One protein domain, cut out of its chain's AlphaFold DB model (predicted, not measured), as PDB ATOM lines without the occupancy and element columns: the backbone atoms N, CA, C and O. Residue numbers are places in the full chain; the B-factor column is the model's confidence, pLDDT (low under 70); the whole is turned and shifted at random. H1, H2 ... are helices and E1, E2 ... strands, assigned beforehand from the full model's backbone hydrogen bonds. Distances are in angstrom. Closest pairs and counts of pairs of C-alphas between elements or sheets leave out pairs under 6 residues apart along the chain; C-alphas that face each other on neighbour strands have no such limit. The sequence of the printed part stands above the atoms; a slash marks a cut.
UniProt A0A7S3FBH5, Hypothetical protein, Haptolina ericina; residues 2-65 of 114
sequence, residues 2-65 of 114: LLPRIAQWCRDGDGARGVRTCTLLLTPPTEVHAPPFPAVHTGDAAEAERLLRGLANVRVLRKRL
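Overview. This is residues 2 to 65 of the 114 residues of the protein "Hypothetical protein" of Haptolina ericina (UniProt A0A7S3FBH5). A narrow ribbon of two short parallel strands, E1 and E2, has helices H1 and H2 over one face, while the loop of residues 26 to 44 lengthens one end. The printed part has 64 residues, ordered H1, E1, H2, E2, mixed in class, with under half in named elements. It is only just loose, close to compact, radius of gyration of the C-alphas 13.0 A, and elongated, 40 by 21 by 17 A.

Arrangement. E1, residues 22 to 25, and E2, residues 58 to 61, are parallel at 17 degrees, with N 24 and O 59 2.8 A apart, within hydrogen-bond range. H2, residues 45 to 52, completes a strand-helix-strand unit, parallel neighbour strands joined through a helix, with a right-handed crossover. H1, residues 3 to 15, touches H2 with residues 3 to 7 alone; the closest C-alphas, Ala 7 and Leu 52, are 5.8 A apart. They run the same way at a shallow tilt of 23 degrees. Every O i to N i+4 pair is within hydrogen-bond range in H2, 7 of 9 in H1.

Along the chain. H1 spans 19.8 A from C-alpha 3 at (125.904, 160.028, 114.038), H2 10.8 A, E1 9.7 A, and E2 9.8 A to C-alpha 61 at (115.392, 152.910, 105.877).

Size, cuts and confidence. The C-alphas farthest apart, Gly 15 and His 33, are 39.9 A apart. The printed part has no cut, and E1 to H2 is a long link. The pLDDT is under 70 at residues 15 to 16, 30 to 34, 39 and 41 to 42.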
ATOM      1  N   LEU A   2     128.995 161.619 111.518       81.94
ATOM      2  CA  LEU A   2     128.778 162.306 112.802       81.94
ATOM      3  C   LEU A   2     127.445 161.883 113.455       81.94
ATOM      4  O   LEU A   2     126.644 162.731 113.845       81.94
ATOM      5  N   LEU A   3     127.186 160.573 113.558       86.81
ATOM      6  CA  LEU A   3     125.904 160.028 114.038       86.81
ATOM      7  C   LEU A   3     125.465 160.591 115.404       86.81
ATOM      8  O   LEU A   3     124.301 160.979 115.517       86.81
ATOM      9  N   PRO A   4     126.352 160.753 116.411       89.81
ATOM     10  CA  PRO A   4     125.956 161.353 117.686       89.81
ATOM     11  C   PRO A   4     125.457 162.798 117.554       89.81
ATOM     12  O   PRO A   4     124.532 163.196 118.261       89.81
ATOM     13  N   ARG A   5     126.037 163.586 116.636       90.75
ATOM     14  CA  ARG A   5     125.609 164.971 116.379       90.75
ATOM     15  C   ARG A   5     124.269 165.014 115.657       90.75
ATOM     16  O   ARG A   5     123.417 165.796 116.055       90.75
ATOM     17  N   ILE A   6     124.059 164.143 114.668       89.81
ATOM     18  CA  ILE A   6     122.772 164.024 113.967       89.81
ATOM     19  C   ILE A   6     121.664 163.654 114.956       89.81
ATOM     20  O   ILE A   6     120.628 164.314 114.983       89.81
ATOM     21  N   ALA A   7     121.900 162.656 115.813       91.56
ATOM     22  CA  ALA A   7     120.947 162.267 116.847       91.56
ATOM     23  C   ALA A   7     120.638 163.429 117.804       91.56
ATOM     24  O   ALA A   7     119.484 163.621 118.180       91.56
ATOM     25  N   GLN A   8     121.648 164.232 118.162       91.69
ATOM     26  CA  GLN A   8     121.435 165.429 118.973       91.69
ATOM     27  C   GLN A   8     120.567 166.466 118.253       91.69
ATOM     28  O   GLN A   8     119.579 166.909 118.821       91.69
ATOM     29  N   TRP A   9     120.866 166.795 116.994       92.62
ATOM     30  CA  TRP A   9     120.055 167.747 116.230       92.62
ATOM     31  C   TRP A   9     118.615 167.279 116.030       92.62
ATOM     32  O   TRP A   9     117.716 168.114 115.969       92.62
ATOM     33  N   CYS A  10     118.388 165.969 115.923       92.94
ATOM     34  CA  CYS A  10     117.040 165.411 115.861       92.94
ATOM     35  C   CYS A  10     116.312 165.575 117.203       92.94
ATOM     36  O   CYS A  10     115.153 165.969 117.200       92.94
ATOM     37  N   ARG A  11     116.984 165.352 118.343       91.69
ATOM     38  CA  ARG A  11     116.403 165.613 119.676       91.69
ATOM     39  C   ARG A  11     116.063 167.085 119.893       91.69
ATOM     40  O   ARG A  11     115.040 167.387 120.492       91.69
ATOM     41  N   ASP A  12     116.902 167.986 119.391       91.31
ATOM     42  CA  ASP A  12     116.686 169.428 119.539       91.31
ATOM     43  C   ASP A  12     115.495 169.929 118.694       91.31
ATOM     44  O   ASP A  12     114.900 170.956 119.026       91.31
ATOM     45  N   GLY A  13     115.120 169.189 117.635       85.88
ATOM     46  CA  GLY A  13     114.129 169.571 116.620       85.88
ATOM     47  C   GLY A  13     112.737 169.942 117.144       85.88
ATOM     48  O   GLY A  13     112.057 170.748 116.506       85.88
ATOM     49  N   ASP A  14     112.346 169.433 118.316       73.31
ATOM     50  CA  ASP A  14     111.079 169.765 118.989       73.31
ATOM     51  C   ASP A  14     111.070 171.189 119.588       73.31
ATOM     52  O   ASP A  14     110.009 171.765 119.823       73.31
ATOM     53  N   GLY A  15     112.241 171.803 119.802       67.12
ATOM     54  CA  GLY A  15     112.423 173.082 120.504       67.12
ATOM     55  C   GLY A  15     112.644 174.312 119.611       67.12
ATOM     56  O   GLY A  15     113.231 175.292 120.062       67.12
ATOM     57  N   ALA A  16     112.216 174.272 118.344       67.56
ATOM     58  CA  ALA A  16     112.406 175.310 117.312       67.56
ATOM     59  C   ALA A  16     113.822 175.452 116.703       67.56
ATOM     60  O   ALA A  16     114.005 176.267 115.794       67.56
ATOM     61  N   ARG A  17     114.809 174.644 117.113       81.69
ATOM     62  CA  ARG A  17     116.154 174.572 116.500       81.69
ATOM     63  C   ARG A  17     116.518 173.120 116.190       81.69
ATOM     64  O   ARG A  17     116.109 172.237 116.915       81.69
ATOM     65  N   GLY A  18     117.307 172.859 115.150       87.81
ATOM     66  CA  GLY A  18     117.739 171.496 114.803       87.81
ATOM     67  C   GLY A  18     116.951 170.863 113.652       87.81
ATOM     68  O   GLY A  18     116.367 171.561 112.823       87.81
ATOM     69  N   VAL A  19     116.992 169.534 113.562       90.31
ATOM     70  CA  VAL A  19     116.429 168.764 112.444       90.31
ATOM     71  C   VAL A  19     114.983 168.394 112.761       90.31
ATOM     72  O   VAL A  19     114.731 167.627 113.680       90.31
ATOM     73  N   ARG A  20     114.023 168.918 111.989       89.69
ATOM     74  CA  ARG A  20     112.584 168.630 112.175       89.69
ATOM     75  C   ARG A  20     112.142 167.295 111.589       89.69
ATOM     76  O   ARG A  20     111.213 166.694 112.106       89.69
ATOM     77  N   THR A  21     112.817 166.851 110.534       90.50
ATOM     78  CA  THR A  21     112.572 165.572 109.864       90.50
ATOM     79  C   THR A  21     113.908 165.024 109.391       90.50
ATOM     80  O   THR A  21     114.656 165.721 108.707       90.50
ATOM     81  N   CYS A  22     114.214 163.780 109.739       91.75
ATOM     82  CA  CYS A  22     115.434 163.098 109.334       91.75
ATOM     83  C   CYS A  22     115.076 161.757 108.699       91.75
ATOM     84  O   CYS A  22     114.397 160.938 109.314       91.75
ATOM     85  N   THR A  23     115.562 161.501 107.486       92.75
ATOM     86  CA  THR A  23     115.579 160.144 106.935       92.75
ATOM     87  C   THR A  23     117.024 159.675 106.865       92.75
ATOM     88  O   THR A  23     117.826 160.266 106.145       92.75
ATOM     89  N   LEU A  24     117.360 158.620 107.609       91.44
ATOM     90  CA  LEU A  24     118.654 157.956 107.503       91.44
ATOM     91  C   LEU A  24     118.528 156.748 106.575       91.44
ATOM     92  O   LEU A  24     117.706 155.860 106.804       91.44
ATOM     93  N   LEU A  25     119.380 156.705 105.557       90.25
ATOM     94  CA  LEU A  25     119.460 155.604 104.607       90.25
ATOM     95  C   LEU A  25     120.659 154.711 104.939       90.25
ATOM     96  O   LEU A  25     121.792 155.181 105.020       90.25
ATOM     97  N   LEU A  26     120.394 153.422 105.135       88.12
ATOM     98  CA  LEU A  26     121.385 152.378 105.365       88.12
ATOM     99  C   LEU A  26     121.478 151.514 104.105       88.12
ATOM    100  O   LEU A  26     120.626 150.657 103.872       88.12
ATOM    101  N   THR A  27     122.496 151.758 103.281       85.56
ATOM    102  CA  THR A  27     122.699 151.021 102.025       85.56
ATOM    103  C   THR A  27     123.074 149.561 102.316       85.56
ATOM    104  O   THR A  27     124.083 149.325 102.988       85.56
ATOM    105  N   PRO A  28     122.310 148.571 101.819       79.31
ATOM    106  CA  PRO A  28     122.648 147.163 101.989       79.31
ATOM    107  C   PRO A  28     123.990 146.802 101.323       79.31
ATOM    108  O   PRO A  28     124.304 147.345 100.260       79.31
ATOM    109  N   PRO A  29     124.755 145.832 101.861       74.38
ATOM    110  CA  PRO A  29     126.038 145.405 101.287       74.38
ATOM    111  C   PRO A  29     125.950 144.899  99.839       74.38
ATOM    112  O   PRO A  29     126.927 144.942  99.100       74.38
ATOM    113  N   THR A  30     124.778 144.424  99.420       67.31
ATOM    114  CA  THR A  30     124.524 143.889  98.076       67.31
ATOM    115  C   THR A  30     124.321 144.972  97.011       67.31
ATOM    116  O   THR A  30     124.378 144.667  95.826       67.31
ATOM    117  N   GLU A  31     124.108 146.234  97.400       65.69
ATOM    118  CA  GLU A  31     123.783 147.350  96.487       65.69
ATOM    119  C   GLU A  31     124.965 148.308  96.244       65.69
ATOM    120  O   GLU A  31     124.815 149.383  95.656       65.69
ATOM    121  N   VAL A  32     126.158 147.920  96.699       62.19
ATOM    122  CA  VAL A  32     127.338 148.784  96.853       62.19
ATOM    123  C   VAL A  32     127.964 149.204  95.505       62.19
ATOM    124  O   VAL A  32     128.726 150.164  95.464       62.19
ATOM    125  N   HIS A  33     127.589 148.571  94.384       62.75
ATOM    126  CA  HIS A  33     128.251 148.759  93.080       62.75
ATOM    127  C   HIS A  33     127.443 149.471  91.980       62.75
ATOM    128  O   HIS A  33     127.977 149.670  90.892       62.75
ATOM    129  N   ALA A  34     126.191 149.883  92.208       65.62
ATOM    130  CA  ALA A  34     125.457 150.626  91.171       65.62
ATOM    131  C   ALA A  34     125.907 152.108  91.108       65.62
ATOM    132  O   ALA A  34     126.244 152.666  92.150       65.62
ATOM    133  N   PRO A  35     125.936 152.783  89.948       71.12
ATOM    134  CA  PRO A  35     125.998 154.250  89.875       71.12
ATOM    135  C   PRO A  35     124.714 154.886  90.461       71.12
ATOM    136  O   PRO A  35     123.704 154.194  90.576       71.12
ATOM    137  N   PRO A  36     124.700 156.173  90.870       75.31
ATOM    138  CA  PRO A  36     125.760 157.184  90.751       75.31
ATOM    139  C   PRO A  36     126.654 157.326  91.999       75.31
ATOM    140  O   PRO A  36     127.582 158.129  92.001       75.31
ATOM    141  N   PHE A  37     126.387 156.567  93.067       75.94
ATOM    142  CA  PHE A  37     127.200 156.612  94.291       75.94
ATOM    143  C   PHE A  37     128.283 155.529  94.294       75.94
ATOM    144  O   PHE A  37     127.982 154.380  93.964       75.94
ATOM    145  N   PRO A  38     129.513 155.869  94.700       70.38
ATOM    146  CA  PRO A  38     130.609 154.917  94.849       70.38
ATOM    147  C   PRO A  38     130.352 153.920  95.989       70.38
ATOM    148  O   PRO A  38     129.664 154.215  96.970       70.38
ATOM    149  N   ALA A  39     131.009 152.768  95.894       69.69
ATOM    150  CA  ALA A  39     131.140 151.814  96.982       69.69
ATOM    151  C   ALA A  39     131.979 152.410  98.120       69.69
ATOM    152  O   ALA A  39     133.191 152.560  97.971       69.69
ATOM    153  N   VAL A  40     131.371 152.743  99.261       72.00
ATOM    154  CA  VAL A  40     132.133 153.194 100.435       72.00
ATOM    155  C   VAL A  40     131.625 152.497 101.689       72.00
ATOM    156  O   VAL A  40     130.485 152.689 102.108       72.00
ATOM    157  N   HIS A  41     132.494 151.710 102.318       66.75
ATOM    158  CA  HIS A  41     132.240 151.156 103.643       66.75
ATOM    159  C   HIS A  41     132.506 152.239 104.686       66.75
ATOM    160  O   HIS A  41     133.656 152.540 105.002       66.75
ATOM    161  N   THR A  42     131.447 152.860 105.206       68.56
ATOM    162  CA  THR A  42     131.569 153.819 106.311       68.56
ATOM    163  C   THR A  42     130.501 153.590 107.367       68.56
ATOM    164  O   THR A  42     129.318 153.502 107.058       68.56
ATOM    165  N   GLY A  43     130.937 153.586 108.629       72.56
ATOM    166  CA  GLY A  43     130.061 153.544 109.798       72.56
ATOM    167  C   GLY A  43     129.506 152.161 110.134       72.56
ATOM    168  O   GLY A  43     129.601 151.217 109.355       72.56
ATOM    169  N   ASP A  44     128.927 152.070 111.328       83.19
ATOM    170  CA  ASP A  44     128.221 150.893 111.823       83.19
ATOM    171  C   ASP A  44     126.705 151.130 111.718       83.19
ATOM    172  O   ASP A  44     126.138 152.020 112.361       83.19
ATOM    173  N   ALA A  45     126.039 150.333 110.879       84.50
ATOM    174  CA  ALA A  45     124.592 150.400 110.693       84.50
ATOM    175  C   ALA A  45     123.827 150.091 111.993       84.50
ATOM    176  O   ALA A  45     122.810 150.728 112.267       84.50
ATOM    177  N   ALA A  46     124.331 149.168 112.818       87.50
ATOM    178  CA  ALA A  46     123.719 148.825 114.097       87.50
ATOM    179  C   ALA A  46     123.849 149.981 115.099       87.50
ATOM    180  O   ALA A  46     122.905 150.281 115.834       87.50
ATOM    181  N   GLU A  47     124.988 150.679 115.097       88.50
ATOM    182  CA  GLU A  47     125.168 151.894 115.893       88.50
ATOM    183  C   GLU A  47     124.166 152.980 115.484       88.50
ATOM    184  O   GLU A  47     123.520 153.578 116.349       88.50
ATOM    185  N   ALA A  48     124.005 153.212 114.180       86.69
ATOM    186  CA  ALA A  48     123.088 154.218 113.658       86.69
ATOM    187  C   ALA A  48     121.627 153.920 114.029       86.69
ATOM    188  O   ALA A  48     120.921 154.804 114.520       86.69
ATOM    189  N   GLU A  49     121.194 152.666 113.865       90.50
ATOM    190  CA  GLU A  49     119.865 152.221 114.289       90.50
ATOM    191  C   GLU A  49     119.668 152.418 115.792       90.50
ATOM    192  O   GLU A  49     118.622 152.907 116.210       90.50
ATOM    193  N   ARG A  50     120.667 152.089 116.615       91.00
ATOM    194  CA  ARG A  50     120.589 152.242 118.072       91.00
ATOM    195  C   ARG A  50     120.487 153.706 118.505       91.00
ATOM    196  O   ARG A  50     119.684 154.007 119.382       91.00
ATOM    197  N   LEU A  51     121.286 154.602 117.922       90.81
ATOM    198  CA  LEU A  51     121.345 156.018 118.316       90.81
ATOM    199  C   LEU A  51     120.106 156.821 117.912       90.81
ATOM    200  O   LEU A  51     119.794 157.822 118.558       90.81
ATOM    201  N   LEU A  52     119.435 156.411 116.835       89.38
ATOM    202  CA  LEU A  52     118.288 157.124 116.273       89.38
ATOM    203  C   LEU A  52     116.941 156.471 116.603       89.38
ATOM    204  O   LEU A  52     115.891 157.070 116.368       89.38
ATOM    205  N   ARG A  53     116.948 155.254 117.163       88.31
ATOM    206  CA  ARG A  53     115.731 154.562 117.593       88.31
ATOM    207  C   ARG A  53     114.985 155.389 118.642       88.31
ATOM    208  O   ARG A  53     115.567 155.830 119.626       88.31
ATOM    209  N   GLY A  54     113.675 155.526 118.449       85.38
ATOM    210  CA  GLY A  54     112.779 156.203 119.391       85.38
ATOM    211  C   GLY A  54     112.675 157.717 119.205       85.38
ATOM    212  O   GLY A  54     111.896 158.344 119.915       85.38
ATOM    213  N   LEU A  55     113.403 158.309 118.252       91.81
ATOM    214  CA  LEU A  55     113.235 159.716 117.891       91.81
ATOM    215  C   LEU A  55     112.046 159.872 116.934       91.81
ATOM    216  O   LEU A  55     112.034 159.278 115.856       91.81
ATOM    217  N   ALA A  56     111.046 160.667 117.325       90.38
ATOM    218  CA  ALA A  56     109.768 160.785 116.611       90.38
ATOM    219  C   ALA A  56     109.897 161.376 115.195       90.38
ATOM    220  O   ALA A  56     109.074 161.109 114.323       90.38
ATOM    221  N   ASN A  57     110.949 162.154 114.959       91.69
ATOM    222  CA  ASN A  57     111.251 162.814 113.697       91.69
ATOM    223  C   ASN A  57     112.231 162.043 112.802       91.69
ATOM    224  O   ASN A  57     112.645 162.574 111.766       91.69
ATOM    225  N   VAL A  58     112.635 160.826 113.183       93.62
ATOM    226  CA  VAL A  58     113.622 160.044 112.430       93.62
ATOM    227  C   VAL A  58     112.999 158.808 111.794       93.62
ATOM    228  O   VAL A  58     112.397 157.969 112.458       93.62
ATOM    229  N   ARG A  59     113.225 158.651 110.488       91.81
ATOM    230  CA  ARG A  59     112.897 157.457 109.704       91.81
ATOM    231  C   ARG A  59     114.194 156.777 109.270       91.81
ATOM    232  O   ARG A  59     114.972 157.363 108.525       91.81
ATOM    233  N   VAL A  60     114.435 155.540 109.703       91.31
ATOM    234  CA  VAL A  60     115.589 154.744 109.245       91.31
ATOM    235  C   VAL A  60     115.122 153.756 108.181       91.31
ATOM    236  O   VAL A  60     114.215 152.965 108.432       91.31
ATOM    237  N   LEU A  61     115.724 153.797 106.993       90.50
ATOM    238  CA  LEU A  61     115.392 152.910 105.877       90.50
ATOM    239  C   LEU A  61     116.624 152.120 105.444       90.50
ATOM    240  O   LEU A  61     117.684 152.693 105.212       90.50
ATOM    241  N   ARG A  62     116.467 150.811 105.247       88.88
ATOM    242  CA  ARG A  62     117.485 149.966 104.605       88.88
ATOM    243  C   ARG A  62     117.311 150.003 103.093       88.88
ATOM    244  O   ARG A  62     116.770 149.076 102.499       88.88
ATOM    245  N   LYS A  63     117.655 151.145 102.511       87.88
ATOM    246  CA  LYS A  63     117.538 151.440 101.084       87.88
ATOM    247  C   LYS A  63     118.681 152.349 100.675       87.88
ATOM    248  O   LYS A  63     119.171 153.135 101.485       87.88
ATOM    249  N   ARG A  64     119.061 152.282  99.408       85.75
ATOM    250  CA  ARG A  64     119.950 153.256  98.790       85.75
ATOM    251  C   ARG A  64     119.208 154.556  98.450       85.75
ATOM    252  O   ARG A  64     118.003 154.542  98.217       85.75
ATOM    253  N   LEU A  65     119.935 155.676  98.418       86.31
ATOM    254  CA  LEU A  65     119.405 156.957  97.944       86.31
ATOM    255  C   LEU A  65     119.023 156.864  96.458       86.31
ATOM    256  O   LEU A  65     119.828 156.411  95.642       86.31
TER     257      LEU A  65